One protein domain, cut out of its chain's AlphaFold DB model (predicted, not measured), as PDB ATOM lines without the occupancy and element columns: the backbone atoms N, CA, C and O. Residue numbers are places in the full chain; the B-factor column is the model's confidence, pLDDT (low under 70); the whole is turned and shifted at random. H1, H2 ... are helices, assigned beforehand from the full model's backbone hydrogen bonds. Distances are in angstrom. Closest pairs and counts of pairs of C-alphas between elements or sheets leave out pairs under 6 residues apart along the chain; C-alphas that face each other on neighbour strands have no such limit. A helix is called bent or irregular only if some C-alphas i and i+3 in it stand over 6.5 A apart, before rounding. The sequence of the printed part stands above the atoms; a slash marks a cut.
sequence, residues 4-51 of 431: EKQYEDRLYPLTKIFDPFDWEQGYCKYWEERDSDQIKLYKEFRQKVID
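AT A GLANCE: This is residues 4 to 51 of the 431 residues of an uncharacterized protein of Hydrocoleum sp. CS-953 (UniProt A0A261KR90). A helical hairpin, H3 folded back beside H2 as a narrow V that opens away from their tight turn, has a third, very short helix, H1, on another side of H2. The long link of residues 9 to 20 leads from H1 to Phe 21, where H2 begins at the open end of the hairpin. The printed part has 48 residues with three named helices, in the order H1, H2, H3, and no named strand; its class is all helix. It is compact, with a radius of gyration of the C-alphas of 10.0 A, and rounded, spanning 27 by 19 by 17 A.

HOW THE PARTS SIT: The longest helix, H3, residues 36 to 51, touches H2, residues 21 to 32, and the two form a helical hairpin. Their lines stand at a shallow tilt of 27 degrees, and they run opposite ways. Their closest C-alphas are those of Cys 28 and Ile 39, 5.9 A apart; H2 touches H3 with residues 27 to 32 alone, and H3 touches H2 with residues 38 to 39 alone. H1, residues 4 to 8, touches H2, which meets it with residues 27 to 30 alone; the closest C-alphas are those of Tyr 7 and Tyr 27, 5.6 A apart. H1 and H3 are apart. In H1 and H2 every O i to N i+4 pair is within hydrogen-bond range; in H3 11 of 12 are.

IN THESE COORDINATES: H3 is 21.3 A long from C-alpha 36 to C-alpha 51, which is at (122.043, 172.019, 96.756). It is neither bent nor irregular, but only just: C-alphas 48 and 51 are 6.4 A apart. H2 measures 16.1 A from C-alpha 21, at (120.397, 179.965, 107.824), to C-alpha 32. H1 measures 6.3 A from C-alpha 4, at (126.238, 172.841, 120.060), to C-alpha 8.

THE WHOLE: The two C-alphas farthest apart are those of Phe 18 and Arg 34, at 27.0 A. The link from H1 to H2, 12 residues, is long; that from H2 to H3, 3 residues, is tight. The printed part has no cut. Its mean pLDDT is 90.8, and no printed residue is under 70.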
ATOM      1  N   GLU A   4     124.791 172.969 119.807       88.56
ATOM      2  CA  GLU A   4     126.238 172.841 120.060       88.56
ATOM      3  C   GLU A   4     126.739 171.399 119.919       88.56
ATOM      4  O   GLU A   4     127.749 171.148 119.269       88.56
ATOM      5  N   LYS A   5     125.972 170.433 120.434       91.69
ATOM      6  CA  LYS A   5     126.299 169.008 120.317       91.69
ATOM      7  C   LYS A   5     126.126 168.487 118.888       91.69
ATOM      8  O   LYS A   5     126.865 167.614 118.455       91.69
ATOM      9  N   GLN A   6     125.182 169.048 118.126       92.31
ATOM     10  CA  GLN A   6     125.066 168.763 116.691       92.31
ATOM     11  C   GLN A   6     126.296 169.263 115.925       92.31
ATOM     12  O   GLN A   6     126.752 168.589 115.004       92.31
ATOM     13  N   TYR A   7     126.834 170.427 116.300       93.50
ATOM     14  CA  TYR A   7     128.034 170.986 115.683       93.50
ATOM     15  C   TYR A   7     129.263 170.134 115.992       93.50
ATOM     16  O   TYR A   7     129.981 169.771 115.064       93.50
ATOM     17  N   GLU A   8     129.454 169.778 117.267       91.75
ATOM     18  CA  GLU A   8     130.540 168.917 117.752       91.75
ATOM     19  C   GLU A   8     130.540 167.546 117.058       91.75
ATOM     20  O   GLU A   8     131.559 167.120 116.512       91.75
ATOM     21  N   ASP A   9     129.375 166.896 116.986       93.31
ATOM     22  CA  ASP A   9     129.227 165.566 116.387       93.31
ATOM     23  C   ASP A   9     129.162 165.594 114.844       93.31
ATOM     24  O   ASP A   9     129.125 164.538 114.207       93.31
ATOM     25  N   ARG A  10     129.167 166.783 114.217       91.69
ATOM     26  CA  ARG A  10     129.010 166.993 112.759       91.69
ATOM     27  C   ARG A  10     127.691 166.437 112.209       91.69
ATOM     28  O   ARG A  10     127.622 165.891 111.108       91.69
ATOM     29  N   LEU A  11     126.622 166.591 112.984       92.12
ATOM     30  CA  LEU A  11     125.284 166.111 112.656       92.12
ATOM     31  C   LEU A  11     124.421 167.245 112.104       92.12
ATOM     32  O   LEU A  11     123.959 168.112 112.842       92.12
ATOM     33  N   TYR A  12     124.152 167.208 110.800       91.56
ATOM     34  CA  TYR A  12     123.251 168.163 110.159       91.56
ATOM     35  C   TYR A  12     121.771 167.784 110.392       91.56
ATOM     36  O   TYR A  12     121.364 166.669 110.049       91.56
ATOM     37  N   PRO A  13     120.926 168.675 110.941       90.81
ATOM     38  CA  PRO A  13     119.519 168.376 111.182       90.81
ATOM     39  C   PRO A  13     118.703 168.419 109.884       90.81
ATOM     40  O   PRO A  13     118.544 169.469 109.264       90.81
ATOM     41  N   LEU A  14     118.091 167.287 109.519       87.88
ATOM     42  CA  LEU A  14     117.279 167.150 108.299       87.88
ATOM     43  C   LEU A  14     116.138 168.184 108.205       87.88
ATOM     44  O   LEU A  14     115.784 168.635 107.121       87.88
ATOM     45  N   THR A  15     115.594 168.618 109.343       89.00
ATOM     46  CA  THR A  15     114.527 169.632 109.413       89.00
ATOM     47  C   THR A  15     114.964 171.028 108.957       89.00
ATOM     48  O   THR A  15     114.114 171.895 108.794       89.00
ATOM     49  N   LYS A  16     116.270 171.272 108.789       88.69
ATOM     50  CA  LYS A  16     116.838 172.562 108.370       88.69
ATOM     51  C   LYS A  16     117.255 172.601 106.899       88.69
ATOM     52  O   LYS A  16     117.732 173.633 106.452       88.69
ATOM     53  N   ILE A  17     117.018 171.531 106.132       87.38
ATOM     54  CA  ILE A  17     117.392 171.447 104.707       87.38
ATOM     55  C   ILE A  17     116.865 172.630 103.882       87.38
ATOM     56  O   ILE A  17     117.599 173.168 103.058       87.38
ATOM     57  N   PHE A  18     115.611 173.035 104.097       83.12
ATOM     58  CA  PHE A  18     114.966 174.103 103.321       83.12
ATOM     59  C   PHE A  18     115.112 175.499 103.945       83.12
ATOM     60  O   PHE A  18     114.808 176.485 103.284       83.12
ATOM     61  N   ASP A  19     115.580 175.582 105.193       88.12
ATOM     62  CA  ASP A  19     115.828 176.837 105.909       88.12
ATOM     63  C   ASP A  19     117.026 176.678 106.870       88.12
ATOM     64  O   ASP A  19     116.856 176.462 108.080       88.12
ATOM     65  N   PRO A  20     118.260 176.673 106.330       88.56
ATOM     66  CA  PRO A  20     119.451 176.329 107.098       88.56
ATOM     67  C   PRO A  20     120.074 177.512 107.835       88.56
ATOM     68  O   PRO A  20     120.980 177.285 108.632       88.56
ATOM     69  N   PHE A  21     119.632 178.743 107.567       89.75
ATOM     70  CA  PHE A  21     120.397 179.965 107.824       89.75
ATOM     71  C   PHE A  21     120.901 180.080 109.269       89.75
ATOM     72  O   PHE A  21     122.105 180.189 109.496       89.75
ATOM     73  N   ASP A  22     120.002 179.961 110.247       91.19
ATOM     74  CA  ASP A  22     120.356 180.082 111.667       91.19
ATOM     75  C   ASP A  22     121.305 178.968 112.131       91.19
ATOM     76  O   ASP A  22     122.230 179.195 112.913       91.19
ATOM     77  N   TRP A  23     121.085 177.744 111.643       93.56
ATOM     78  CA  TRP A  23     121.910 176.597 112.019       93.56
ATOM     79  C   TRP A  23     123.300 176.686 111.385       93.56
ATOM     80  O   TRP A  23     124.293 176.419 112.054       93.56
ATOM     81  N   GLU A  24     123.364 177.092 110.118       92.94
ATOM     82  CA  GLU A  24     124.594 177.283 109.353       92.94
ATOM     83  C   GLU A  24     125.485 178.354 109.980       92.94
ATOM     84  O   GLU A  24     126.683 178.125 110.156       92.94
ATOM     85  N   GLN A  25     124.904 179.492 110.373       92.75
ATOM     86  CA  GLN A  25     125.646 180.526 111.090       92.75
ATOM     87  C   GLN A  25     126.188 180.010 112.423       92.75
ATOM     88  O   GLN A  25     127.357 180.235 112.734       92.75
ATOM     89  N   GLY A  26     125.364 179.289 113.188       93.00
ATOM     90  CA  GLY A  26     125.784 178.699 114.458       93.00
ATOM     91  C   GLY A  26     126.926 177.690 114.297       93.00
ATOM     92  O   GLY A  26     127.903 177.760 115.037       93.00
ATOM     93  N   TYR A  27     126.853 176.814 113.289       93.25
ATOM     94  CA  TYR A  27     127.907 175.845 112.970       93.25
ATOM     95  C   TYR A  27     129.209 176.539 112.555       93.25
ATOM     96  O   TYR A  27     130.283 176.179 113.040       93.25
ATOM     97  N   CYS A  28     129.126 177.558 111.691       91.75
ATOM     98  CA  CYS A  28     130.302 178.314 111.266       91.75
ATOM     99  C   CYS A  28     130.949 179.030 112.453       91.75
ATOM    100  O   CYS A  28     132.143 178.856 112.666       91.75
ATOM    101  N   LYS A  29     130.164 179.732 113.282       92.88
ATOM    102  CA  LYS A  29     130.658 180.414 114.489       92.88
ATOM    103  C   LYS A  29     131.273 179.441 115.500       92.88
ATOM    104  O   LYS A  29     132.258 179.767 116.153       92.88
ATOM    105  N   TYR A  30     130.705 178.243 115.642       93.25
ATOM    106  CA  TYR A  30     131.249 177.215 116.527       93.25
ATOM    107  C   TYR A  30     132.636 176.746 116.064       93.25
ATOM    108  O   TYR A  30     133.534 176.590 116.888       93.25
ATOM    109  N   TRP A  31     132.847 176.552 114.763       93.62
ATOM    110  CA  TRP A  31     134.108 176.020 114.236       93.62
ATOM    111  C   TRP A  31     135.141 177.082 113.826       93.62
ATOM    112  O   TRP A  31     136.313 176.742 113.704       93.62
ATOM    113  N   GLU A  32     134.749 178.351 113.680       89.44
ATOM    114  CA  GLU A  32     135.594 179.458 113.189       89.44
ATOM    115  C   GLU A  32     136.908 179.613 113.963       89.44
ATOM    116  O   GLU A  32     137.970 179.732 113.357       89.44
ATOM    117  N   GLU A  33     136.848 179.528 115.292       86.44
ATOM    118  CA  GLU A  33     138.015 179.655 116.176       86.44
ATOM    119  C   GLU A  33     138.632 178.301 116.574       86.44
ATOM    120  O   GLU A  33     139.616 178.261 117.310       86.44
ATOM    121  N   ARG A  34     138.045 177.181 116.127       91.19
ATOM    122  CA  ARG A  34     138.436 175.820 116.542       91.19
ATOM    123  C   ARG A  34     139.154 175.065 115.431       91.19
ATOM    124  O   ARG A  34     140.255 174.569 115.641       91.19
ATOM    125  N   ASP A  35     138.510 174.952 114.273       90.75
ATOM    126  CA  ASP A  35     139.003 174.199 113.123       90.75
ATOM    127  C   ASP A  35     138.283 174.654 111.842       90.75
ATOM    128  O   ASP A  35     137.115 174.332 111.597       90.75
ATOM    129  N   SER A  36     139.002 175.392 110.997       86.94
ATOM    130  CA  SER A  36     138.462 175.921 109.743       86.94
ATOM    131  C   SER A  36     138.189 174.832 108.695       86.94
ATOM    132  O   SER A  36     137.352 175.042 107.806       86.94
ATOM    133  N   ASP A  37     138.788 173.641 108.826       91.38
ATOM    134  CA  ASP A  37     138.512 172.514 107.933       91.38
ATOM    135  C   ASP A  37     137.088 171.973 108.127       91.38
ATOM    136  O   ASP A  37     136.468 171.525 107.159       91.38
ATOM    137  N   GLN A  38     136.494 172.102 109.323       90.94
ATOM    138  CA  GLN A  38     135.095 171.705 109.545       90.94
ATOM    139  C   GLN A  38     134.104 172.618 108.815       90.94
ATOM    140  O   GLN A  38     133.066 172.152 108.336       90.94
ATOM    141  N   ILE A  39     134.428 173.908 108.675       90.25
ATOM    142  CA  ILE A  39     133.631 174.853 107.878       90.25
ATOM    143  C   ILE A  39     133.721 174.479 106.397       90.25
ATOM    144  O   ILE A  39     132.714 174.494 105.684       90.25
ATOM    145  N   LYS A  40     134.916 174.109 105.923       91.69
ATOM    146  CA  LYS A  40     135.121 173.643 104.548       91.69
ATOM    147  C   LYS A  40     134.355 172.346 104.274       91.69
ATOM    148  O   LYS A  40     133.655 172.269 103.265       91.69
ATOM    149  N   LEU A  41     134.406 171.383 105.195       92.56
ATOM    150  CA  LEU A  41     133.640 170.137 105.131       92.56
ATOM    151  C   LEU A  41     132.135 170.405 105.012       92.56
ATOM    152  O   LEU A  41     131.467 169.819 104.160       92.56
ATOM    153  N   TYR A  42     131.604 171.327 105.818       93.00
ATOM    154  CA  TYR A  42     130.197 171.711 105.736       93.00
ATOM    155  C   TYR A  42     129.848 172.376 104.397       93.00
ATOM    156  O   TYR A  42     128.837 172.017 103.792       93.00
ATOM    157  N   LYS A  43     130.684 173.290 103.883       91.56
ATOM    158  CA  LYS A  43     130.472 173.905 102.559       91.56
ATOM    159  C   LYS A  43     130.425 172.854 101.449       91.56
ATOM    160  O   LYS A  43     129.547 172.911 100.589       91.56
ATOM    161  N   GLU A  44     131.321 171.868 101.490       93.69
ATOM    162  CA  GLU A  44     131.308 170.755 100.539       93.69
ATOM    163  C   GLU A  44     130.052 169.886 100.671       93.69
ATOM    164  O   GLU A  44     129.453 169.520  99.658       93.69
ATOM    165  N   PHE A  45     129.625 169.580 101.900       93.12
ATOM    166  CA  PHE A  45     128.386 168.849 102.165       93.12
ATOM    167  C   PHE A  45     127.158 169.603 101.639       93.12
ATOM    168  O   PHE A  45     126.357 169.022 100.905       93.12
ATOM    169  N   ARG A  46     127.031 170.899 101.952       90.56
ATOM    170  CA  ARG A  46     125.930 171.751 101.491       90.56
ATOM    171  C   ARG A  46     125.847 171.740  99.969       90.56
ATOM    172  O   ARG A  46     124.796 171.433  99.419       90.56
ATOM    173  N   GLN A  47     126.967 171.962  99.290       91.31
ATOM    174  CA  GLN A  47     126.981 172.006  97.833       91.31
ATOM    175  C   GLN A  47     126.673 170.639  97.198       91.31
ATOM    176  O   GLN A  47     125.875 170.550  96.265       91.31
ATOM    177  N   LYS A  48     127.319 169.558  97.657       91.06
ATOM    178  CA  LYS A  48     127.194 168.224  97.037       91.06
ATOM    179  C   LYS A  48     125.858 167.557  97.372       91.06
ATOM    180  O   LYS A  48     125.200 167.017  96.484       91.06
ATOM    181  N   VAL A  49     125.456 167.589  98.639       88.94
ATOM    182  CA  VAL A  49     124.296 166.842  99.140       88.94
ATOM    183  C   VAL A  49     123.042 167.707  99.118       88.94
ATOM    184  O   VAL A  49     122.039 167.301  98.540       88.94
ATOM    185  N   ILE A  50     123.082 168.906  99.701       89.31
ATOM    186  CA  ILE A  50     121.873 169.728  99.826       89.31
ATOM    187  C   ILE A  50     121.519 170.366  98.485       89.31
ATOM    188  O   ILE A  50     120.494 170.022  97.909       89.31
ATOM    189  N   ASP A  51     122.380 171.217  97.934       87.62
ATOM    190  CA  ASP A  51     122.043 172.019  96.756       87.62
ATOM    191  C   ASP A  51     121.929 171.156  95.491       87.62
ATOM    192  O   ASP A  51     120.971 171.274  94.726       87.62
TER     193      ASP A  51